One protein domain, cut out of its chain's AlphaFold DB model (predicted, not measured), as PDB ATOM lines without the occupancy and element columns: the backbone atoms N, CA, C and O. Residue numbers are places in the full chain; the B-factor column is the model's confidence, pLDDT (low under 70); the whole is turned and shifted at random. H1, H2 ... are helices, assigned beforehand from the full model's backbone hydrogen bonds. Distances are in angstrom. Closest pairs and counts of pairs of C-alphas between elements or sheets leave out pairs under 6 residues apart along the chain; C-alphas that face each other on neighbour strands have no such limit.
ATOM      1  N   GLN A   2      92.969 135.149 143.774       67.50
ATOM      2  CA  GLN A   2      93.593 133.825 143.970       67.50
ATOM      3  C   GLN A   2      94.955 133.657 143.267       67.50
ATOM      4  O   GLN A   2      95.861 133.079 143.848       67.50
ATOM      5  N   CYS A   3      95.155 134.225 142.071       72.81
ATOM      6  CA  CYS A   3      96.445 134.133 141.366       72.81
ATOM      7  C   CYS A   3      97.577 134.935 142.044       72.81
ATOM      8  O   CYS A   3      98.708 134.472 142.086       72.81
ATOM      9  N   LEU A   4      97.277 136.101 142.633       77.44
ATOM     10  CA  LEU A   4      98.259 136.877 143.412       77.44
ATOM     11  C   LEU A   4      98.559 136.227 144.769       77.44
ATOM     12  O   LEU A   4      99.683 136.297 145.251       77.44
ATOM     13  N   GLN A   5      97.573 135.549 145.364       76.88
ATOM     14  CA  GLN A   5      97.805 134.696 146.531       76.88
ATOM     15  C   GLN A   5      98.693 133.500 146.169       76.88
ATOM     16  O   GLN A   5      99.626 133.206 146.904       76.88
ATOM     17  N   ALA A   6      98.464 132.857 145.020       77.88
ATOM     18  CA  ALA A   6      99.325 131.783 144.528       77.88
ATOM     19  C   ALA A   6     100.770 132.262 144.317       77.88
ATOM     20  O   ALA A   6     101.690 131.567 144.735       77.88
ATOM     21  N   LEU A   7     100.961 133.466 143.759       82.44
ATOM     22  CA  LEU A   7     102.280 134.095 143.642       82.44
ATOM     23  C   LEU A   7     102.920 134.280 145.027       82.44
ATOM     24  O   LEU A   7     104.019 133.796 145.263       82.44
ATOM     25  N   SER A   8     102.180 134.852 145.982       78.00
ATOM     26  CA  SER A   8     102.659 135.026 147.358       78.00
ATOM     27  C   SER A   8     103.030 133.705 148.048       78.00
ATOM     28  O   SER A   8     103.984 133.680 148.824       78.00
ATOM     29  N   HIS A   9     102.289 132.619 147.812       77.44
ATOM     30  CA  HIS A   9     102.580 131.301 148.388       77.44
ATOM     31  C   HIS A   9     103.793 130.629 147.736       77.44
ATOM     32  O   HIS A   9     104.594 129.992 148.427       77.44
ATOM     33  N   LEU A  10     103.942 130.783 146.418       77.00
ATOM     34  CA  LEU A  10     105.135 130.362 145.689       77.00
ATOM     35  C   LEU A  10     106.361 131.096 146.229       77.00
ATOM     36  O   LEU A  10     107.322 130.445 146.619       77.00
ATOM     37  N   ASP A  11     106.305 132.419 146.371       75.94
ATOM     38  CA  ASP A  11     107.432 133.210 146.874       75.94
ATOM     39  C   ASP A  11     107.829 132.841 148.308       75.94
ATOM     40  O   ASP A  11     109.012 132.675 148.603       75.94
ATOM     41  N   GLN A  12     106.850 132.636 149.197       74.81
ATOM     42  CA  GLN A  12     107.108 132.167 150.566       74.81
ATOM     43  C   GLN A  12     107.833 130.820 150.583       74.81
ATOM     44  O   GLN A  12     108.745 130.616 151.382       74.81
ATOM     45  N   SER A  13     107.451 129.916 149.683       72.44
ATOM     46  CA  SER A  13     108.072 128.595 149.572       72.44
ATOM     47  C   SER A  13     109.481 128.674 148.974       72.44
ATOM     48  O   SER A  13     110.350 127.872 149.308       72.44
ATOM     49  N   ARG A  14     109.732 129.670 148.118       79.62
ATOM     50  CA  ARG A  14     111.004 129.872 147.415       79.62
ATOM     51  C   ARG A  14     112.100 130.502 148.254       79.62
ATOM     52  O   ARG A  14     113.266 130.299 147.940       79.62
ATOM     53  N   HIS A  15     111.765 131.222 149.321       71.81
ATOM     54  CA  HIS A  15     112.773 131.845 150.183       71.81
ATOM     55  C   HIS A  15     113.749 130.825 150.808       71.81
ATOM     56  O   HIS A  15     114.868 131.173 151.181       71.81
ATOM     57  N   ALA A  16     113.333 129.556 150.897       71.00
ATOM     58  CA  ALA A  16     114.155 128.451 151.380       71.00
ATOM     59  C   ALA A  16     115.076 127.832 150.310       71.00
ATOM     60  O   ALA A  16     115.997 127.104 150.678       71.00
ATOM     61  N   ILE A  17     114.851 128.109 149.018       74.31
ATOM     62  CA  ILE A  17     115.663 127.554 147.928       74.31
ATOM     63  C   ILE A  17     117.061 128.152 148.014       74.31
ATOM     64  O   ILE A  17     117.244 129.372 147.963       74.31
ATOM     65  N   ASN A  18     118.062 127.283 148.116       76.50
ATOM     66  CA  ASN A  18     119.454 127.698 148.054       76.50
ATOM     67  C   ASN A  18     120.066 127.200 146.740       76.50
ATOM     68  O   ASN A  18     120.376 126.013 146.666       76.50
ATOM     69  N   PRO A  19     120.316 128.081 145.748       72.75
ATOM     70  CA  PRO A  19     120.746 127.695 144.399       72.75
ATOM     71  C   PRO A  19     121.972 126.771 144.358       72.75
ATOM     72  O   PRO A  19     122.141 126.032 143.396       72.75
ATOM     73  N   PHE A  20     122.810 126.784 145.400       73.62
ATOM     74  CA  PHE A  20     124.034 125.982 145.482       73.62
ATOM     75  C   PHE A  20     123.926 124.751 146.399       73.62
ATOM     76  O   PHE A  20     124.856 123.949 146.458       73.62
ATOM     77  N   ALA A  21     122.817 124.583 147.130       75.69
ATOM     78  CA  ALA A  21     122.593 123.426 148.002       75.69
ATOM     79  C   ALA A  21     121.591 122.410 147.433       75.69
ATOM     80  O   ALA A  21     121.561 121.272 147.913       75.69
ATOM     81  N   GLU A  22     120.806 122.798 146.425       76.44
ATOM     82  CA  GLU A  22     119.853 121.911 145.758       76.44
ATOM     83  C   GLU A  22     120.555 120.722 145.079       76.44
ATOM     84  O   GLU A  22     121.722 120.790 144.684       76.44
ATOM     85  N   GLN A  23     119.848 119.592 144.970       70.94
ATOM     86  CA  GLN A  23     120.367 118.396 144.284       70.94
ATOM     87  C   GLN A  23     120.312 118.514 142.759       70.94
ATOM     88  O   GLN A  23     121.112 117.880 142.077       70.94
ATOM     89  N   SER A  24     119.364 119.292 142.235       79.25
ATOM     90  CA  SER A  24     119.209 119.555 140.807       79.25
ATOM     91  C   SER A  24     119.361 121.060 140.575       79.25
ATOM     92  O   SER A  24     118.561 121.815 141.131       79.25
ATOM     93  N   PRO A  25     120.347 121.511 139.778       70.38
ATOM     94  CA  PRO A  25     120.524 122.933 139.470       70.38
ATOM     95  C   PRO A  25     119.329 123.521 138.695       70.38
ATOM     96  O   PRO A  25     119.008 124.702 138.840       70.38
ATOM     97  N   ASP A  26     118.594 122.682 137.958       84.38
ATOM     98  CA  ASP A  26     117.441 123.085 137.143       84.38
ATOM     99  C   ASP A  26     116.236 123.560 137.961       84.38
ATOM    100  O   ASP A  26     115.351 124.236 137.429       84.38
ATOM    101  N   ILE A  27     116.175 123.244 139.261       85.56
ATOM    102  CA  ILE A  27     115.032 123.619 140.099       85.56
ATOM    103  C   ILE A  27     114.832 125.135 140.140       85.56
ATOM    104  O   ILE A  27     113.698 125.608 140.100       85.56
ATOM    105  N   VAL A  28     115.924 125.906 140.149       86.19
ATOM    106  CA  VAL A  28     115.869 127.372 140.134       86.19
ATOM    107  C   VAL A  28     115.266 127.859 138.819       86.19
ATOM    108  O   VAL A  28     114.377 128.712 138.839       86.19
ATOM    109  N   CYS A  29     115.681 127.281 137.691       89.44
ATOM    110  CA  CYS A  29     115.163 127.614 136.366       89.44
ATOM    111  C   CYS A  29     113.669 127.278 136.252       89.44
ATOM    112  O   CYS A  29     112.864 128.140 135.908       89.44
ATOM    113  N   HIS A  30     113.269 126.061 136.630       89.31
ATOM    114  CA  HIS A  30     111.875 125.612 136.568       89.31
ATOM    115  C   HIS A  30     110.934 126.448 137.430       89.31
ATOM    116  O   HIS A  30     109.823 126.781 137.012       89.31
ATOM    117  N   VAL A  31     111.374 126.788 138.639       89.00
ATOM    118  CA  VAL A  31     110.601 127.633 139.542       89.00
ATOM    119  C   VAL A  31     110.476 129.049 138.975       89.00
ATOM    120  O   VAL A  31     109.374 129.598 138.971       89.00
ATOM    121  N   SER A  32     111.564 129.622 138.455       90.75
ATOM    122  CA  SER A  32     111.549 130.965 137.854       90.75
ATOM    123  C   SER A  32     110.652 131.021 136.608       90.75
ATOM    124  O   SER A  32     109.874 131.960 136.428       90.75
ATOM    125  N   ASP A  33     110.655 129.966 135.790       91.62
ATOM    126  CA  ASP A  33     109.759 129.820 134.638       91.62
ATOM    127  C   ASP A  33     108.289 129.722 135.051       91.62
ATOM    128  O   ASP A  33     107.410 130.307 134.411       91.62
ATOM    129  N   ALA A  34     107.999 128.968 136.113       89.81
ATOM    130  CA  ALA A  34     106.647 128.842 136.642       89.81
ATOM    131  C   ALA A  34     106.122 130.192 137.151       89.81
ATOM    132  O   ALA A  34     104.980 130.555 136.862       89.81
ATOM    133  N   VAL A  35     106.963 130.958 137.851       90.75
ATOM    134  CA  VAL A  35     106.627 132.308 138.323       90.75
ATOM    135  C   VAL A  35     106.415 133.253 137.148       90.75
ATOM    136  O   VAL A  35     105.386 133.919 137.101       90.75
ATOM    137  N   THR A  36     107.300 133.242 136.152       92.56
ATOM    138  CA  THR A  36     107.165 134.053 134.930       92.56
ATOM    139  C   THR A  36     105.829 133.795 134.225       92.56
ATOM    140  O   THR A  36     105.095 134.729 133.902       92.56
ATOM    141  N   LYS A  37     105.451 132.521 134.049       91.69
ATOM    142  CA  LYS A  37     104.160 132.132 133.451       91.69
ATOM    143  C   LYS A  37     102.968 132.566 134.303       91.69
ATOM    144  O   LYS A  37     101.952 133.002 133.765       91.69
ATOM    145  N   LEU A  38     103.072 132.454 135.628       91.75
ATOM    146  CA  LEU A  38     102.022 132.900 136.543       91.75
ATOM    147  C   LEU A  38     101.846 134.422 136.490       91.75
ATOM    148  O   LEU A  38     100.715 134.907 136.459       91.75
ATOM    149  N   VAL A  39     102.946 135.169 136.451       92.44
ATOM    150  CA  VAL A  39     102.955 136.626 136.314       92.44
ATOM    151  C   VAL A  39     102.296 137.054 135.005       92.44
ATOM    152  O   VAL A  39     101.413 137.911 135.034       92.44
ATOM    153  N   ASP A  40     102.640 136.420 133.882       91.25
ATOM    154  CA  ASP A  40     102.022 136.712 132.585       91.25
ATOM    155  C   ASP A  40     100.510 136.424 132.583       91.25
ATOM    156  O   ASP A  40      99.698 137.246 132.139       91.25
ATOM    157  N   ALA A  41     100.095 135.306 133.190       90.75
ATOM    158  CA  ALA A  41      98.681 134.989 133.372       90.75
ATOM    159  C   ALA A  41      97.959 136.049 134.224       90.75
ATOM    160  O   ALA A  41      96.867 136.495 133.862       90.75
ATOM    161  N   ILE A  42      98.567 136.504 135.327       90.25
ATOM    162  CA  ILE A  42      98.020 137.583 136.164       90.25
ATOM    163  C   ILE A  42      97.910 138.877 135.354       90.25
ATOM    164  O   ILE A  42      96.855 139.511 135.363       90.25
ATOM    165  N   ALA A  43      98.966 139.273 134.643       88.44
ATOM    166  CA  ALA A  43      98.989 140.493 133.845       88.44
ATOM    167  C   ALA A  43      97.921 140.475 132.741       88.44
ATOM    168  O   ALA A  43      97.247 141.482 132.512       88.44
ATOM    169  N   THR A  44      97.732 139.331 132.087       88.06
ATOM    170  CA  THR A  44      96.710 139.131 131.053       88.06
ATOM    171  C   THR A  44      95.298 139.217 131.631       88.06
ATOM    172  O   THR A  44      94.476 139.989 131.136       88.06
ATOM    173  N   LEU A  45      95.020 138.494 132.721       87.31
ATOM    174  CA  LEU A  45      93.712 138.519 133.384       87.31
ATOM    175  C   LEU A  45      93.357 139.915 133.901       87.31
ATOM    176  O   LEU A  45      92.220 140.364 133.770       87.31
ATOM    177  N   SER A  46      94.329 140.623 134.469       83.25
ATOM    178  CA  SER A  46      94.122 141.979 134.964       83.25
ATOM    179  C   SER A  46      93.853 142.982 133.845       83.25
ATOM    180  O   SER A  46      92.969 143.820 134.007       83.25
ATOM    181  N   ARG A  47      94.548 142.883 132.703       82.62
ATOM    182  CA  ARG A  47      94.272 143.726 131.526       82.62
ATOM    183  C   ARG A  47      92.898 143.444 130.931       82.62
ATOM    184  O   ARG A  47      92.172 144.385 130.622       82.62
ATOM    185  N   ALA A  48      92.513 142.171 130.827       84.81
ATOM    186  CA  ALA A  48      91.176 141.788 130.384       84.81
ATOM    187  C   ALA A  48      90.096 142.363 131.310       84.81
ATOM    188  O   ALA A  48      89.122 142.941 130.836       84.81
ATOM    189  N   ASN A  49      90.299 142.270 132.629       81.00
ATOM    190  CA  ASN A  49      89.389 142.861 133.601       81.00
ATOM    191  C   ASN A  49      89.296 144.381 133.425       81.00
ATOM    192  O   ASN A  49      88.188 144.889 133.301       81.00
ATOM    193  N   ALA A  50      90.437 145.081 133.358       78.50
ATOM    194  CA  ALA A  50      90.489 146.527 133.144       78.50
ATOM    195  C   ALA A  50      89.696 146.931 131.895       78.50
ATOM    196  O   ALA A  50      88.780 147.740 132.007       78.50
ATOM    197  N   GLU A  59      97.924 152.719 130.024       85.94
ATOM    198  CA  GLU A  59      98.736 152.978 131.207       85.94
ATOM    199  C   GLU A  59      99.264 154.413 131.160       85.94
ATOM    200  O   GLU A  59      99.534 154.963 130.088       85.94
ATOM    201  N   SER A  60      99.439 155.021 132.326       87.62
ATOM    202  CA  SER A  60     100.077 156.316 132.463       87.62
ATOM    203  C   SER A  60     101.515 156.256 131.949       87.62
ATOM    204  O   SER A  60     102.196 155.221 131.994       87.62
ATOM    205  N   SER A  61     102.013 157.406 131.492       86.62
ATOM    206  CA  SER A  61     103.430 157.570 131.160       86.62
ATOM    207  C   SER A  61     104.316 157.183 132.347       86.62
ATOM    208  O   SER A  61     105.314 156.500 132.160       86.62
ATOM    209  N   ALA A  62     103.895 157.481 133.581       87.12
ATOM    210  CA  ALA A  62     104.689 157.229 134.782       87.12
ATOM    211  C   ALA A  62     104.869 155.730 135.027       87.12
ATOM    212  O   ALA A  62     105.971 155.270 135.322       87.12
ATOM    213  N   THR A  63     103.791 154.957 134.881       89.62
ATOM    214  CA  THR A  63     103.829 153.494 134.957       89.62
ATOM    215  C   THR A  63     104.668 152.902 133.829       89.62
ATOM    216  O   THR A  63     105.509 152.036 134.081       89.62
ATOM    217  N   THR A  64     104.484 153.389 132.600       89.19
ATOM    218  CA  THR A  64     105.239 152.925 131.427       89.19
ATOM    219  C   THR A  64     106.742 153.169 131.595       89.19
ATOM    220  O   THR A  64     107.558 152.283 131.333       89.19
ATOM    221  N   ASP A  65     107.113 154.348 132.084       86.62
ATOM    222  CA  ASP A  65     108.495 154.761 132.298       86.62
ATOM    223  C   ASP A  65     109.141 153.980 133.452       86.62
ATOM    224  O   ASP A  65     110.249 153.462 133.301       86.62
ATOM    225  N   THR A  66     108.428 153.776 134.567       88.44
ATOM    226  CA  THR A  66     108.879 152.896 135.663       88.44
ATOM    227  C   THR A  66     109.183 151.480 135.167       88.44
ATOM    228  O   THR A  66     110.260 150.952 135.451       88.44
ATOM    229  N   LYS A  67     108.289 150.871 134.374       91.94
ATOM    230  CA  LYS A  67     108.542 149.547 133.776       91.94
ATOM    231  C   LYS A  67     109.774 149.555 132.882       91.94
ATOM    232  O   LYS A  67     110.606 148.656 132.979       91.94
ATOM    233  N   ARG A  68     109.916 150.581 132.038       87.75
ATOM    234  CA  ARG A  68     111.071 150.732 131.146       87.75
ATOM    235  C   ARG A  68     112.379 150.791 131.934       87.75
ATOM    236  O   ARG A  68     113.324 150.097 131.564       87.75
ATOM    237  N   ARG A  69     112.440 151.559 133.028       88.06
ATOM    238  CA  ARG A  69     113.637 151.646 133.885       88.06
ATOM    239  C   ARG A  69     113.986 150.305 134.518       88.06
ATOM    240  O   ARG A  69     115.138 149.891 134.431       88.06
ATOM    241  N   ILE A  70     113.001 149.591 135.069       91.25
ATOM    242  CA  ILE A  70     113.205 148.241 135.623       91.25
ATOM    243  C   ILE A  70     113.781 147.300 134.560       91.25
ATOM    244  O   ILE A  70     114.795 146.648 134.802       91.25
ATOM    245  N   VAL A  71     113.194 147.273 133.361       90.50
ATOM    246  CA  VAL A  71     113.686 146.437 132.256       90.50
ATOM    247  C   VAL A  71     115.120 146.803 131.869       90.50
ATOM    248  O   VAL A  71     115.936 145.906 131.676       90.50
ATOM    249  N   ARG A  72     115.475 148.094 131.820       88.50
ATOM    250  CA  ARG A  72     116.857 148.527 131.548       88.50
ATOM    251  C   ARG A  72     117.847 148.028 132.584       88.50
ATOM    252  O   ARG A  72     118.894 147.503 132.215       88.50
ATOM    253  N   TYR A  73     117.521 148.149 133.868       90.00
ATOM    254  CA  TYR A  73     118.360 147.616 134.939       90.00
ATOM    255  C   TYR A  73     118.577 146.112 134.795       90.00
ATOM    256  O   TYR A  73     119.698 145.618 134.893       90.00
ATOM    257  N   ILE A  74     117.512 145.378 134.504       92.38
ATOM    258  CA  ILE A  74     117.586 143.927 134.384       92.38
ATOM    259  C   ILE A  74     118.386 143.522 133.145       92.38
ATOM    260  O   ILE A  74     119.263 142.671 133.249       92.38
ATOM    261  N   ASN A  75     118.187 144.190 132.008       89.38
ATOM    262  CA  ASN A  75     118.989 143.974 130.800       89.38
ATOM    263  C   ASN A  75     120.471 144.299 131.027       89.38
ATOM    264  O   ASN A  75     121.346 143.572 130.557       89.38
ATOM    265  N   THR A  76     120.754 145.360 131.787       88.81
ATOM    266  CA  THR A  76     122.115 145.735 132.195       88.81
ATOM    267  C   THR A  76     122.761 144.606 132.997       88.81
ATOM    268  O   THR A  76     123.871 144.178 132.677       88.81
ATOM    269  N   ALA A  77     122.044 144.060 133.984       90.50
ATOM    270  CA  ALA A  77     122.498 142.909 134.759       90.50
ATOM    271  C   ALA A  77     122.682 141.652 133.887       90.50
ATOM    272  O   ALA A  77     123.706 140.984 134.013       90.50
ATOM    273  N   CYS A  78     121.762 141.363 132.957       89.88
ATOM    274  CA  CYS A  78     121.887 140.255 132.001       89.88
ATOM    275  C   CYS A  78     123.174 140.364 131.175       89.88
ATOM    276  O   CYS A  78     123.923 139.390 131.062       89.88
ATOM    277  N   CYS A  79     123.444 141.545 130.613       87.06
ATOM    278  CA  CYS A  79     124.645 141.791 129.818       87.06
ATOM    279  C   CYS A  79     125.904 141.620 130.668       87.06
ATOM    280  O   CYS A  79     126.847 140.957 130.238       87.06
ATOM    281  N   ALA A  80     125.904 142.162 131.888       86.88
ATOM    282  CA  ALA A  80     127.033 142.044 132.796       86.88
ATOM    283  C   ALA A  80     127.333 140.577 133.141       86.88
ATOM    284  O   ALA A  80     128.462 140.151 132.924       86.88
ATOM    285  N   ILE A  81     126.335 139.785 133.559       87.00
ATOM    286  CA  ILE A  81     126.501 138.351 133.875       87.00
ATOM    287  C   ILE A  81     126.985 137.554 132.663       87.00
ATOM    288  O   ILE A  81     127.898 136.738 132.781       87.00
ATOM    289  N   SER A  82     126.405 137.807 131.487       84.31
ATOM    290  CA  SER A  82     126.783 137.109 130.248       84.31
ATOM    291  C   SER A  82     128.228 137.386 129.836       84.31
ATOM    292  O   SER A  82     128.836 136.582 129.137       84.31
ATOM    293  N   SER A  83     128.775 138.521 130.266       83.12
ATOM    294  CA  SER A  83     130.133 138.940 129.933       83.12
ATOM    295  C   SER A  83     131.183 138.502 130.950       83.12
ATOM    296  O   SER A  83     132.370 138.674 130.684       83.12
ATOM    297  N   MET A  84     130.766 137.979 132.107       82.75
ATOM    298  CA  MET A  84     131.690 137.552 133.155       82.75
ATOM    299  C   MET A  84     132.503 136.337 132.720       82.75
ATOM    300  O   MET A  84     131.961 135.397 132.124       82.75
ATOM    301  N   SER A  85     133.785 136.316 133.084       78.12
ATOM    302  CA  SER A  85     134.654 135.169 132.813       78.12
ATOM    303  C   SER A  85     134.220 133.908 133.578       78.12
ATOM    304  O   SER A  85     133.673 133.985 134.681       78.12
ATOM    305  N   ASP A  86     134.492 132.723 133.012       78.94
ATOM    306  CA  ASP A  86     134.288 131.440 133.712       78.94
ATOM    307  C   ASP A  86     135.077 131.399 135.028       78.94
ATOM    308  O   ASP A  86     134.576 130.946 136.055       78.94
ATOM    309  N   THR A  87     136.284 131.972 135.031       74.00
ATOM    310  CA  THR A  87     137.148 132.068 136.210       74.00
ATOM    311  C   THR A  87     136.461 132.783 137.370       74.00
ATOM    312  O   THR A  87     136.552 132.319 138.504       74.00
ATOM    313  N   SER A  88     135.732 133.871 137.125       71.75
ATOM    314  CA  SER A  88     135.013 134.570 138.194       71.75
ATOM    315  C   SER A  88     133.841 133.772 138.747       71.75
ATOM    316  O   SER A  88     133.567 133.858 139.942       71.75
ATOM    317  N   ILE A  89     133.186 132.968 137.909       73.62
ATOM    318  CA  ILE A  89     132.066 132.103 138.303       73.62
ATOM    319  C   ILE A  89     132.558 130.816 138.992       73.62
ATOM    320  O   ILE A  89     131.834 130.246 139.806       73.62
ATOM    321  N   SER A  90     133.808 130.396 138.774       68.06
ATOM    322  CA  SER A  90     134.390 129.175 139.359       68.06
ATOM    323  C   SER A  90     134.380 129.135 140.901       68.06
ATOM    324  O   SER A  90     134.321 128.061 141.513       68.06
ATOM    325  N   GLN A  91     134.362 130.296 141.569       69.94
ATOM    326  CA  GLN A  91     134.209 130.358 143.026       69.94
ATOM    327  C   GLN A  91     132.820 129.860 143.470       69.94
ATOM    328  O   GLN A  91     132.717 129.115 144.443       69.94
ATOM    329  N   LEU A  92     131.768 130.167 142.706       69.88
ATOM    330  CA  LEU A  92     130.411 129.662 142.946       69.88
ATOM    331  C   LEU A  92     130.295 128.164 142.646       69.88
ATOM    332  O   LEU A  92     129.598 127.436 143.352       69.88
ATOM    333  N   VAL A  93     131.022 127.679 141.636       71.38
ATOM    334  CA  VAL A  93     131.147 126.237 141.358       71.38
ATOM    335  C   VAL A  93     131.739 125.520 142.574       71.38
ATOM    336  O   VAL A  93     131.230 124.480 142.994       71.38
ATOM    337  N   THR A  94     132.749 126.115 143.208       72.19
ATOM    338  CA  THR A  94     133.350 125.579 144.438       72.19
ATOM    339  C   THR A  94     132.353 125.571 145.605       72.19
ATOM    340  O   THR A  94     132.243 124.563 146.299       72.19
ATOM    341  N   GLU A  95     131.571 126.640 145.791       71.44
ATOM    342  CA  GLU A  95     130.511 126.712 146.815       71.44
ATOM    343  C   GLU A  95     129.381 125.698 146.585       71.44
ATOM    344  O   GLU A  95     128.800 125.181 147.541       71.44
ATOM    345  N   SER A  96     129.125 125.336 145.326       69.12
ATOM    346  CA  SER A  96     128.218 124.242 144.967       69.12
ATOM    347  C   SER A  96     128.811 122.844 145.209       69.12
ATOM    348  O   SER A  96     128.156 121.846 144.922       69.12
ATOM    349  N   ASN A  97     130.042 122.729 145.728       75.00
ATOM    350  CA  ASN A  97     130.818 121.482 145.789       75.00
ATOM    351  C   ASN A  97     130.943 120.787 144.416       75.00
ATOM    352  O   ASN A  97     130.894 119.559 144.334       75.00
ATOM    353  N   GLY A  98     131.057 121.567 143.336       72.62
ATOM    354  CA  GLY A  98     131.134 121.065 141.961       72.62
ATOM    355  C   GLY A  98     129.823 120.510 141.398       72.62
ATOM    356  O   GLY A  98     129.855 119.786 140.407       72.62
ATOM    357  N   ARG A  99     128.675 120.801 142.026       76.50
ATOM    358  CA  ARG A  99     127.353 120.344 141.557       76.50
ATOM    359  C   ARG A  99     126.804 121.159 140.393       76.50
ATOM    360  O   ARG A  99     125.986 120.632 139.652       76.50
ATOM    361  N   CYS A 100     127.232 122.411 140.264       81.00
ATOM    362  CA  CYS A 100     126.844 123.292 139.172       81.00
ATOM    363  C   CYS A 100     128.082 123.675 138.364       81.00
ATOM    364  O   CYS A 100     129.122 123.997 138.933       81.00
ATOM    365  N   THR A 101     127.949 123.696 137.048       84.69
ATOM    366  CA  THR A 101     128.900 124.280 136.099       84.69
ATOM    367  C   THR A 101     128.710 125.793 136.000       84.69
ATOM    368  O   THR A 101     127.653 126.340 136.327       84.69
ATOM    369  N   GLU A 102     129.711 126.497 135.479       83.62
ATOM    370  CA  GLU A 102     129.647 127.936 135.219       83.62
ATOM    371  C   GLU A 102     128.487 128.288 134.272       83.62
ATOM    372  O   GLU A 102     127.802 129.298 134.457       83.62
ATOM    373  N   SER A 103     128.227 127.437 133.273       84.50
ATOM    374  CA  SER A 103     127.110 127.597 132.334       84.50
ATOM    375  C   SER A 103     125.748 127.458 133.019       84.50
ATOM    376  O   SER A 103     124.836 128.242 132.746       84.50
ATOM    377  N   GLU A 104     125.591 126.491 133.924       87.06
ATOM    378  CA  GLU A 104     124.351 126.315 134.693       87.06
ATOM    379  C   GLU A 104     124.105 127.507 135.619       87.06
ATOM    380  O   GLU A 104     122.991 128.021 135.677       87.06
ATOM    381  N   ILE A 105     125.153 128.034 136.260       85.06
ATOM    382  CA  ILE A 105     125.050 129.221 137.118       85.06
ATOM    383  C   ILE A 105     124.606 130.450 136.315       85.06
ATOM    384  O   ILE A 105     123.710 131.179 136.755       85.06
ATOM    385  N   ARG A 106     125.172 130.674 135.119       86.94
ATOM    386  CA  ARG A 106     124.710 131.750 134.222       86.94
ATOM    387  C   ARG A 106     123.258 131.552 133.799       86.94
ATOM    388  O   ARG A 106     122.499 132.517 133.781       86.94
ATOM    389  N   THR A 107     122.869 130.315 133.498       89.44
ATOM    390  CA  THR A 107     121.498 129.973 133.099       89.44
ATOM    391  C   THR A 107     120.519 130.279 134.230       89.44
ATOM    392  O   THR A 107     119.553 131.009 134.029       89.44
ATOM    393  N   MET A 108     120.808 129.833 135.451       90.06
ATOM    394  CA  MET A 108     119.996 130.137 136.630       90.06
ATOM    395  C   MET A 108     119.848 131.646 136.857       90.06
ATOM    396  O   MET A 108     118.740 132.132 137.086       90.06
ATOM    397  N   ALA A 109     120.948 132.399 136.754       90.19
ATOM    398  CA  ALA A 109     120.917 133.849 136.897       90.19
ATOM    399  C   ALA A 109     120.067 134.513 135.801       90.19
ATOM    400  O   ALA A 109     119.285 135.416 136.090       90.19
ATOM    401  N   TYR A 110     120.167 134.039 134.558       91.12
ATOM    402  CA  TYR A 110     119.345 134.521 133.455       91.12
ATOM    403  C   TYR A 110     117.849 134.274 133.698       91.12
ATOM    404  O   TYR A 110     117.056 135.200 133.557       91.12
ATOM    405  N   HIS A 111     117.457 133.072 134.134       91.81
ATOM    406  CA  HIS A 111     116.057 132.764 134.445       91.81
ATOM    407  C   HIS A 111     115.500 133.651 135.571       91.81
ATOM    408  O   HIS A 111     114.383 134.153 135.459       91.81
ATOM    409  N   LEU A 112     116.290 133.915 136.617       91.88
ATOM    410  CA  LEU A 112     115.904 134.835 137.694       91.88
ATOM    411  C   LEU A 112     115.782 136.290 137.211       91.88
ATOM    412  O   LEU A 112     114.913 137.025 137.677       91.88
ATOM    413  N   LEU A 113     116.634 136.724 136.279       93.56
ATOM    414  CA  LEU A 113     116.550 138.057 135.675       93.56
ATOM    415  C   LEU A 113     115.317 138.189 134.771       93.56
ATOM    416  O   LEU A 113     114.598 139.182 134.862       93.56
ATOM    417  N   VAL A 114     115.019 137.179 133.950       93.25
ATOM    418  CA  VAL A 114     113.793 137.133 133.132       93.25
ATOM    419  C   VAL A 114     112.551 137.169 134.018       93.25
ATOM    420  O   VAL A 114     111.625 137.939 133.755       93.25
ATOM    421  N   GLU A 115     112.552 136.402 135.106       93.62
ATOM    422  CA  GLU A 115     111.494 136.452 136.106       93.62
ATOM    423  C   GLU A 115     111.350 137.861 136.692       93.62
ATOM    424  O   GLU A 115     110.255 138.426 136.658       93.62
ATOM    425  N   ALA A 116     112.445 138.467 137.160       93.31
ATOM    426  CA  ALA A 116     112.447 139.824 137.700       93.31
ATOM    427  C   ALA A 116     111.868 140.845 136.701       93.31
ATOM    428  O   ALA A 116     111.083 141.714 137.089       93.31
ATOM    429  N   ALA A 117     112.185 140.712 135.407       93.81
ATOM    430  CA  ALA A 117     111.648 141.589 134.367       93.81
ATOM    431  C   ALA A 117     110.151 141.361 134.182       93.81
ATOM    432  O   ALA A 117     109.392 142.326 134.081       93.81
ATOM    433  N   SER A 118     109.710 140.103 134.193       94.62
ATOM    434  CA  SER A 118     108.296 139.760 134.060       94.62
ATOM    435  C   SER A 118     107.456 140.365 135.187       94.62
ATOM    436  O   SER A 118     106.375 140.893 134.919       94.62
ATOM    437  N   ILE A 119     107.965 140.390 136.426       94.50
ATOM    438  CA  ILE A 119     107.258 140.923 137.604       94.50
ATOM    439  C   ILE A 119     106.913 142.410 137.432       94.50
ATOM    440  O   ILE A 119     105.869 142.857 137.913       94.50
ATOM    441  N   SER A 120     107.711 143.171 136.675       93.56
ATOM    442  CA  SER A 120     107.403 144.573 136.351       93.56
ATOM    443  C   SER A 120     106.071 144.746 135.601       93.56
ATOM    444  O   SER A 120     105.417 145.780 135.737       93.56
ATOM    445  N   SER A 121     105.589 143.719 134.888       92.56
ATOM    446  CA  SER A 121     104.281 143.737 134.210       92.56
ATOM    447  C   SER A 121     103.087 143.837 135.172       92.56
ATOM    448  O   SER A 121     101.985 144.202 134.754       92.56
ATOM    449  N   LEU A 122     103.300 143.552 136.462       92.06
ATOM    450  CA  LEU A 122     102.293 143.694 137.515       92.06
ATOM    451  C   LEU A 122     102.159 145.133 138.034       92.06
ATOM    452  O   LEU A 122     101.213 145.422 138.764       92.06
ATOM    453  N   ILE A 123     103.078 146.032 137.670       91.94
ATOM    454  CA  ILE A 123     102.984 147.461 137.986       91.94
ATOM    455  C   ILE A 123     101.922 148.081 137.078       91.94
ATOM    456  O   ILE A 123     102.012 147.967 135.862       91.94
ATOM    457  N   ARG A 124     100.888 148.704 137.639       88.62
ATOM    458  CA  ARG A 124      99.774 149.285 136.877       88.62
ATOM    459  C   ARG A 124      99.200 150.494 137.598       88.62
ATOM    460  O   ARG A 124      99.342 150.606 138.819       88.62
ATOM    461  N   ASP A 125      98.509 151.345 136.848       85.38
ATOM    462  CA  ASP A 125      97.726 152.429 137.432       85.38
ATOM    463  C   ASP A 125      96.623 151.883 138.335       85.38
ATOM    464  O   ASP A 125      96.032 150.836 138.063       85.38
ATOM    465  N   GLU A 126      96.364 152.603 139.427       82.19
ATOM    466  CA  GLU A 126      95.297 152.300 140.392       82.19
ATOM    467  C   GLU A 126      95.370 150.889 141.010       82.19
ATOM    468  O   GLU A 126      94.426 150.411 141.647       82.19
ATOM    469  N   GLU A 127      96.514 150.211 140.881       86.31
ATOM    470  CA  GLU A 127      96.709 148.883 141.436       86.31
ATOM    471  C   GLU A 127      96.612 148.924 142.970       86.31
ATOM    472  O   GLU A 127      97.205 149.776 143.649       86.31
ATOM    473  N   LYS A 128      95.868 147.975 143.548       87.75
ATOM    474  CA  LYS A 128      95.674 147.913 145.003       87.75
ATOM    475  C   LYS A 128      97.013 147.767 145.716       87.75
ATOM    476  O   LYS A 128      97.867 146.992 145.294       87.75
ATOM    477  N   GLU A 129      97.163 148.445 146.853       89.50
ATOM    478  CA  GLU A 129      98.390 148.406 147.662       89.50
ATOM    479  C   GLU A 129      98.837 146.978 147.993       89.50
ATOM    480  O   GLU A 129     100.016 146.656 147.880       89.50
ATOM    481  N   THR A 130      97.889 146.096 148.323       87.50
ATOM    482  CA  THR A 130      98.163 144.676 148.580       87.50
ATOM    483  C   THR A 130      98.838 143.998 147.391       87.50
ATOM    484  O   THR A 130      99.790 143.250 147.575       87.50
ATOM    485  N   ASN A 131      98.389 144.296 146.171       88.19
ATOM    486  CA  ASN A 131      98.910 143.696 144.946       88.19
ATOM    487  C   ASN A 131     100.283 144.287 144.593       88.19
ATOM    488  O   ASN A 131     101.192 143.545 144.225       88.19
ATOM    489  N   ARG A 132     100.462 145.603 144.789       90.62
ATOM    490  CA  ARG A 132     101.760 146.280 144.625       90.62
ATOM    491  C   ARG A 132     102.811 145.712 145.587       90.62
ATOM    492  O   ARG A 132     103.931 145.429 145.169       90.62
ATOM    493  N   LYS A 133     102.436 145.457 146.846       90.62
ATOM    494  CA  LYS A 133     103.295 144.806 147.851       90.62
ATOM    495  C   LYS A 133     103.610 143.347 147.515       90.62
ATOM    496  O   LYS A 133     104.747 142.931 147.704       90.62
ATOM    497  N   SER A 134     102.653 142.583 146.982       88.88
ATOM    498  CA  SER A 134     102.920 141.218 146.502       88.88
ATOM    499  C   SER A 134     103.940 141.200 145.360       88.88
ATOM    500  O   SER A 134     104.858 140.390 145.392       88.88
ATOM    501  N   ALA A 135     103.832 142.117 144.392       90.88
ATOM    502  CA  ALA A 135     104.810 142.226 143.307       90.88
ATOM    503  C   ALA A 135     106.213 142.601 143.824       90.88
ATOM    504  O   ALA A 135     107.198 142.007 143.397       90.88
ATOM    505  N   LEU A 136     106.310 143.536 144.780       92.69
ATOM    506  CA  LEU A 136     107.580 143.859 145.445       92.69
ATOM    507  C   LEU A 136     108.172 142.639 146.165       92.69
ATOM    508  O   LEU A 136     109.370 142.401 146.068       92.69
ATOM    509  N   HIS A 137     107.354 141.859 146.873       90.62
ATOM    510  CA  HIS A 137     107.818 140.662 147.574       90.62
ATOM    511  C   HIS A 137     108.353 139.590 146.609       90.62
ATOM    512  O   HIS A 137     109.424 139.023 146.849       90.62
ATOM    513  N   ALA A 138     107.650 139.351 145.496       91.12
ATOM    514  CA  ALA A 138     108.105 138.458 144.431       91.12
ATOM    515  C   ALA A 138     109.464 138.910 143.881       91.12
ATOM    516  O   ALA A 138     110.427 138.141 143.852       91.12
ATOM    517  N   PHE A 139     109.571 140.199 143.546       93.00
ATOM    518  CA  PHE A 139     110.807 140.784 143.041       93.00
ATOM    519  C   PHE A 139     111.946 140.677 144.064       93.00
ATOM    520  O   PHE A 139     113.052 140.271 143.720       93.00
ATOM    521  N   SER A 140     111.676 140.988 145.335       91.38
ATOM    522  CA  SER A 140     112.639 140.884 146.439       91.38
ATOM    523  C   SER A 140     113.205 139.473 146.570       91.38
ATOM    524  O   SER A 140     114.406 139.302 146.772       91.38
ATOM    525  N   THR A 141     112.356 138.460 146.400       90.50
ATOM    526  CA  THR A 141     112.764 137.057 146.463       90.50
ATOM    527  C   THR A 141     113.745 136.737 145.336       90.50
ATOM    528  O   THR A 141     114.862 136.305 145.626       90.50
ATOM    529  N   ALA A 142     113.398 137.039 144.081       90.56
ATOM    530  CA  ALA A 142     114.291 136.840 142.935       90.56
ATOM    531  C   ALA A 142     115.612 137.620 143.082       90.56
ATOM    532  O   ALA A 142     116.697 137.058 142.919       90.56
ATOM    533  N   ALA A 143     115.530 138.894 143.479       89.50
ATOM    534  CA  ALA A 143     116.681 139.757 143.719       89.50
ATOM    535  C   ALA A 143     117.597 139.211 144.822       89.50
ATOM    536  O   ALA A 143     118.814 139.238 144.668       89.50
ATOM    537  N   SER A 144     117.041 138.672 145.910       87.12
ATOM    538  CA  SER A 144     117.831 138.102 147.006       87.12
ATOM    539  C   SER A 144     118.608 136.855 146.577       87.12
ATOM    540  O   SER A 144     119.769 136.691 146.956       87.12
ATOM    541  N   ILE A 145     118.004 136.003 145.741       86.50
ATOM    542  CA  ILE A 145     118.666 134.816 145.188       86.50
ATOM    543  C   ILE A 145     119.787 135.260 144.239       86.50
ATOM    544  O   ILE A 145     120.925 134.818 144.397       86.50
ATOM    545  N   LEU A 146     119.510 136.206 143.334       86.75
ATOM    546  CA  LEU A 146     120.510 136.793 142.434       86.75
ATOM    547  C   LEU A 146     121.674 137.437 143.191       86.75
ATOM    548  O   LEU A 146     122.834 137.186 142.880       86.75
ATOM    549  N   GLN A 147     121.390 138.239 144.215       82.00
ATOM    550  CA  GLN A 147     122.423 138.880 145.025       82.00
ATOM    551  C   GLN A 147     123.299 137.850 145.733       82.00
ATOM    552  O   GLN A 147     124.509 138.037 145.785       82.00
ATOM    553  N   ARG A 148     122.729 136.745 146.235       78.56
ATOM    554  CA  ARG A 148     123.521 135.642 146.797       78.56
ATOM    555  C   ARG A 148     124.435 135.019 145.750       78.56
ATOM    556  O   ARG A 148     125.585 134.762 146.064       78.56
ATOM    557  N   MET A 149     123.970 134.849 144.515       77.81
ATOM    558  CA  MET A 149     124.822 134.362 143.426       77.81
ATOM    559  C   MET A 149     125.939 135.360 143.082       77.81
ATOM    560  O   MET A 149     127.049 134.954 142.781       77.81
ATOM    561  N   VAL A 150     125.690 136.668 143.166       73.75
ATOM    562  CA  VAL A 150     126.656 137.693 142.724       73.75
ATOM    563  C   VAL A 150     127.634 138.120 143.825       73.75
ATOM    564  O   VAL A 150     128.742 138.569 143.539       73.75
ATOM    565  N   ARG A 151     127.261 137.982 145.104       67.88
ATOM    566  CA  ARG A 151     128.057 138.431 146.264       67.88
ATOM    567  C   ARG A 151     129.383 137.685 146.432       67.88
ATOM    568  O   ARG A 151     130.285 138.222 147.069       67.88
ATOM    569  N   HIS A 152     129.488 136.478 145.888       60.88
ATOM    570  CA  HIS A 152     130.631 135.582 146.083       60.88
ATOM    571  C   HIS A 152     131.588 135.530 144.882       60.88
ATOM    572  O   HIS A 152     132.527 134.742 144.879       60.88
ATOM    573  N   LEU A 153     131.376 136.371 143.868       60.97
ATOM    574  CA  LEU A 153     132.233 136.446 142.684       60.97
ATOM    575  C   LEU A 153     133.532 137.217 143.031       60.97
ATOM    576  O   LEU A 153     133.473 138.323 143.572       60.97
ATOM    577  N   VAL A 154     134.685 136.587 142.765       55.69
ATOM    578  CA  VAL A 154     136.056 136.948 143.208       55.69
ATOM    579  C   VAL A 154     136.392 138.450 143.057       55.69
ATOM    580  O   VAL A 154     136.108 139.031 142.007       55.69
ATOM    581  N   PRO A 155     137.087 139.081 144.030       49.12
ATOM    582  CA  PRO A 155     137.679 140.404 143.861       49.12
ATOM    583  C   PRO A 155     139.024 140.322 143.122       49.12
ATOM    584  O   PRO A 155     140.007 139.879 143.704       49.12
ATOM    585  N   ASP A 156     139.034 140.726 141.848       51.28
ATOM    586  CA  ASP A 156     140.078 141.505 141.144       51.28
ATOM    587  C   ASP A 156     139.998 141.296 139.617       51.28
ATOM    588  O   ASP A 156     139.766 140.188 139.140       51.28
ATOM    589  N   SER A 157     140.211 142.381 138.851       60.94
ATOM    590  CA  SER A 157     140.005 142.558 137.388       60.94
ATOM    591  C   SER A 157     138.586 142.972 136.936       60.94
ATOM    592  O   SER A 157     137.716 143.233 137.767       60.94
ATOM    593  N   THR A 158     138.385 143.150 135.618       62.53
ATOM    594  CA  THR A 158     137.161 143.637 134.939       62.53
ATOM    595  C   THR A 158     135.871 142.995 135.458       62.53
ATOM    596  O   THR A 158     134.851 143.675 135.582       62.53
ATOM    597  N   ASP A 159     135.928 141.733 135.876       71.50
ATOM    598  CA  ASP A 159     134.796 141.015 136.459       71.50
ATOM    599  C   ASP A 159     134.285 141.643 137.772       71.50
ATOM    600  O   ASP A 159     133.079 141.691 138.004       71.50
ATOM    601  N   THR A 160     135.150 142.271 138.580       73.62
ATOM    602  CA  THR A 160     134.736 143.053 139.764       73.62
ATOM    603  C   THR A 160     133.842 144.234 139.383       73.62
ATOM    604  O   THR A 160     132.942 144.615 140.138       73.62
ATOM    605  N   GLN A 161     134.093 144.863 138.230       76.50
ATOM    606  CA  GLN A 161     133.244 145.950 137.744       76.50
ATOM    607  C   GLN A 161     131.889 145.405 137.290       76.50
ATOM    608  O   GLN A 161     130.868 145.992 137.639       76.50
ATOM    609  N   LEU A 162     131.861 144.256 136.609       80.44
ATOM    610  CA  LEU A 162     130.620 143.598 136.194       80.44
ATOM    611  C   LEU A 162     129.767 143.161 137.390       80.44
ATOM    612  O   LEU A 162     128.576 143.460 137.411       80.44
ATOM    613  N   CYS A 163     130.360 142.573 138.434       80.31
ATOM    614  CA  CYS A 163     129.643 142.245 139.674       80.31
ATOM    615  C   CYS A 163     128.965 143.473 140.286       80.31
ATOM    616  O   CYS A 163     127.801 143.419 140.681       80.31
ATOM    617  N   LYS A 164     129.686 144.600 140.342       81.50
ATOM    618  CA  LYS A 164     129.146 145.866 140.854       81.50
ATOM    619  C   LYS A 164     128.014 146.386 139.980       81.50
ATOM    620  O   LYS A 164     127.024 146.866 140.516       81.50
ATOM    621  N   ILE A 165     128.140 146.279 138.658       84.44
ATOM    622  CA  ILE A 165     127.072 146.648 137.724       84.44
ATOM    623  C   ILE A 165     125.820 145.812 137.997       84.44
ATOM    624  O   ILE A 165     124.735 146.383 138.088       84.44
ATOM    625  N   VAL A 166     125.954 144.496 138.183       86.94
ATOM    626  CA  VAL A 166     124.820 143.622 138.513       86.94
ATOM    627  C   VAL A 166     124.187 144.034 139.843       86.94
ATOM    628  O   VAL A 166     122.980 144.251 139.892       86.94
ATOM    629  N   GLN A 167     124.986 144.207 140.901       85.44
ATOM    630  CA  GLN A 167     124.496 144.621 142.224       85.44
ATOM    631  C   GLN A 167     123.733 145.947 142.160       85.44
ATOM    632  O   GLN A 167     122.570 145.996 142.552       85.44
ATOM    633  N   ILE A 168     124.351 146.983 141.583       85.38
ATOM    634  CA  ILE A 168     123.741 148.309 141.428       85.38
ATOM    635  C   ILE A 168     122.456 148.206 140.604       85.38
ATOM    636  O   ILE A 168     121.451 148.808 140.960       85.38
ATOM    637  N   SER A 169     122.457 147.446 139.510       89.12
ATOM    638  CA  SER A 169     121.277 147.330 138.653       89.12
ATOM    639  C   SER A 169     120.105 146.674 139.385       89.12
ATOM    640  O   SER A 169     118.986 147.176 139.329       89.12
ATOM    641  N   ILE A 170     120.358 145.598 140.134       90.81
ATOM    642  CA  ILE A 170     119.321 144.922 140.923       90.81
ATOM    643  C   ILE A 170     118.812 145.803 142.066       90.81
ATOM    644  O   ILE A 170     117.602 145.888 142.263       90.81
ATOM    645  N   GLU A 171     119.699 146.495 142.784       89.69
ATOM    646  CA  GLU A 171     119.316 147.451 143.833       89.69
ATOM    647  C   GLU A 171     118.427 148.564 143.278       89.69
ATOM    648  O   GLU A 171     117.405 148.914 143.861       89.69
ATOM    649  N   ARG A 172     118.759 149.093 142.105       87.81
ATOM    650  CA  ARG A 172     117.977 150.169 141.510       87.81
ATOM    651  C   ARG A 172     116.630 149.712 140.955       87.81
ATOM    652  O   ARG A 172     115.644 150.435 141.086       87.81
ATOM    653  N   ALA A 173     116.556 148.515 140.379       92.06
ATOM    654  CA  ALA A 173     115.277 147.906 140.025       92.06
ATOM    655  C   ALA A 173     114.414 147.661 141.276       92.06
ATOM    656  O   ALA A 173     113.208 147.907 141.251       92.06
ATOM    657  N   PHE A 174     115.034 147.258 142.390       92.06
ATOM    658  CA  PHE A 174     114.359 147.123 143.680       92.06
ATOM    659  C   PHE A 174     113.771 148.457 144.162       92.06
ATOM    660  O   PHE A 174     112.591 148.505 144.499       92.06
ATOM    661  N   GLU A 175     114.538 149.551 144.106       90.94
ATOM    662  CA  GLU A 175     114.059 150.894 144.471       90.94
ATOM    663  C   GLU A 175     112.830 151.335 143.644       90.94
ATOM    664  O   GLU A 175     111.926 151.984 144.174       90.94
ATOM    665  N   GLU A 176     112.759 150.996 142.351       91.25
ATOM    666  CA  GLU A 176     111.565 151.258 141.525       91.25
ATOM    667  C   GLU A 176     110.349 150.459 142.022       91.25
ATOM    668  O   GLU A 176     109.243 151.000 142.123       91.25
ATOM    669  N   HIS A 177     110.545 149.187 142.384       93.00
ATOM    670  CA  HIS A 177     109.491 148.359 142.970       93.00
ATOM    671  C   HIS A 177     109.046 148.870 144.350       93.00
ATOM    672  O   HIS A 177     107.846 148.846 144.636       93.00
ATOM    673  N   GLU A 178     109.960 149.372 145.185       93.69
ATOM    674  CA  GLU A 178     109.634 149.994 146.476       93.69
ATOM    675  C   GLU A 178     108.800 151.262 146.299       93.69
ATOM    676  O   GLU A 178     107.762 151.423 146.949       93.69
ATOM    677  N   ARG A 179     109.203 152.143 145.375       90.88
ATOM    678  CA  ARG A 179     108.442 153.357 145.050       90.88
ATOM    679  C   ARG A 179     107.043 153.011 144.553       90.88
ATOM    680  O   ARG A 179     106.061 153.551 145.069       90.88
ATOM    681  N   ASN A 180     106.923 152.030 143.659       92.38
ATOM    682  CA  ASN A 180     105.619 151.540 143.227       92.38
ATOM    683  C   ASN A 180     104.801 150.964 144.400       92.38
ATOM    684  O   ASN A 180     103.613 151.266 144.532       92.38
ATOM    685  N   ALA A 181     105.401 150.186 145.304       91.88
ATOM    686  CA  ALA A 181     104.719 149.668 146.494       91.88
ATOM    687  C   ALA A 181     104.237 150.780 147.447       91.88
ATOM    688  O   ALA A 181     103.192 150.628 148.084       91.88
ATOM    689  N   ALA A 182     104.917 151.929 147.472       91.56
ATOM    690  CA  ALA A 182     104.478 153.139 148.169       91.56
ATOM    691  C   ALA A 182     103.399 153.945 147.412       91.56
ATOM    692  O   ALA A 182     102.793 154.847 147.981       91.56
ATOM    693  N   GLY A 183     103.105 153.594 146.157       87.69
ATOM    694  CA  GLY A 183     102.075 154.235 145.327       87.69
ATOM    695  C   GLY A 183     102.626 155.336 144.430       87.69
ATOM    696  O   GLY A 183     101.865 156.173 143.957       87.69
ATOM    697  N   VAL A 184     103.941 155.340 144.211       86.12
ATOM    698  CA  VAL A 184     104.654 156.363 143.452       86.12
ATOM    699  C   VAL A 184     105.249 155.732 142.193       86.12
ATOM    700  O   VAL A 184     106.145 154.895 142.276       86.12
ATOM    701  N   CYS A 185     104.773 156.161 141.024       81.44
ATOM    702  CA  CYS A 185     105.441 155.945 139.737       81.44
ATOM    703  C   CYS A 185     105.989 157.284 139.232       81.44
ATOM    704  O   CYS A 185     105.420 158.339 139.522       81.44
ATOM    705  N   ILE A 186     107.098 157.251 138.494       75.12
ATOM    706  CA  ILE A 186     107.819 158.463 138.079       75.12
ATOM    707  C   ILE A 186     107.874 158.528 136.554       75.12
ATOM    708  O   ILE A 186     108.356 157.589 135.919       75.12
ATOM    709  N   ASN A 187     107.426 159.655 135.996       71.38
ATOM    710  CA  ASN A 187     107.623 160.011 134.589       71.38
ATOM    711  C   ASN A 187     109.097 160.318 134.309       71.38
ATOM    712  O   ASN A 187     109.719 161.081 135.055       71.38
ATOM    713  N   ASP A 188     109.608 159.837 133.181       66.25
ATOM    714  CA  ASP A 188     110.911 160.236 132.649       66.25
ATOM    715  C   ASP A 188     110.901 161.727 132.248       66.25
ATOM    716  O   ASP A 188     111.906 162.423 132.397       66.25
TER     717      ASP A 188
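AT A GLANCE: This is residues 2 to 50 and 59 to 188 of the 334 residues of an uncharacterized protein of Anaplasma phagocytophilum str. CRT53-1 (UniProt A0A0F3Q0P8). Six helices form an up-and-down bundle of two layers, H2, H5 and H3 side by side in one and H1, H6 and H7 side by side in the other, with the short H4 set across one end. H5 and H6 make the middle of the bundle, and the link after H1 folds the chain back to H2. The printed part has 179 residues, with seven named helices, H1 to H7 in order, and no named strand; its class is all helix. It is compact, with a radius of gyration of the C-alphas of 16.4 A and spans of 48 by 34 by 21 A.

HOW THE PARTS SIT: H2, residues 26 to 50, touches H5, residues 102 to 122, at a shallow tilt of 14 degrees, the same way; their closest C-alphas, of Thr 36 and Glu 115, are 5.1 A apart. H5 is the hub, touching four helices. It touches H3, residues 61 to 83, opposite ways at 1 degree, a shallow tilt, closest at the C-alphas of Val 71 and Ala 117, 5.7 A. It forms a hairpin with H6, residues 129 to 151, closest at the C-alphas of Ala 116 and Phe 139, 5.7 A. With residues 102 to 105 alone it touches H4, residues 86 to 95, about perpendicular at 89 degrees; the C-alphas of Ile 89 and Glu 102 are closest, 5.7 A. H7, residues 158 to 182, touches H3, closest at the C-alphas of Ala 77 and Val 166, 4.5 A, and forms a hairpin with H6, closest at those of Arg 132 and Ala 181, 4.9 A. H1, residues 2 to 14, touches H6, closest at the C-alphas of Asp 11 and Ala 138, 5.8 A. H1 and H3 are apart. Every O i to N i+4 pair is within hydrogen-bond range in H1, H2, H3, H6 and H7; in H4 4 of 6 are, in H5 14 of 17.

IN THESE COORDINATES: From first to last C-alpha, H2 measures 35.9 A, H7 36.5 A, H3 32.6 A, H5 31.7 A, H6 31.3 A, H1 18.2 A and H4 14.4 A. H1 begins at C-alpha 2, (93.593, 133.825, 143.970). H2 begins at C-alpha 26, (117.441, 123.085, 137.143), and H7 ends at C-alpha 182, (104.478, 153.139, 148.169).

THE WHOLE: The two C-alphas farthest apart, of Asn 49 and Asp 156, are 51.3 A apart. Residues 51 to 58 are not printed, and C-alphas 50 and 59 across the cut are 10.6 A apart. The link from H1 to H2 is long. The mean pLDDT of the printed part is 83.4; residue 2, residues 90 to 92, residue 96, residues 151 to 158 and residue 188 are under 70.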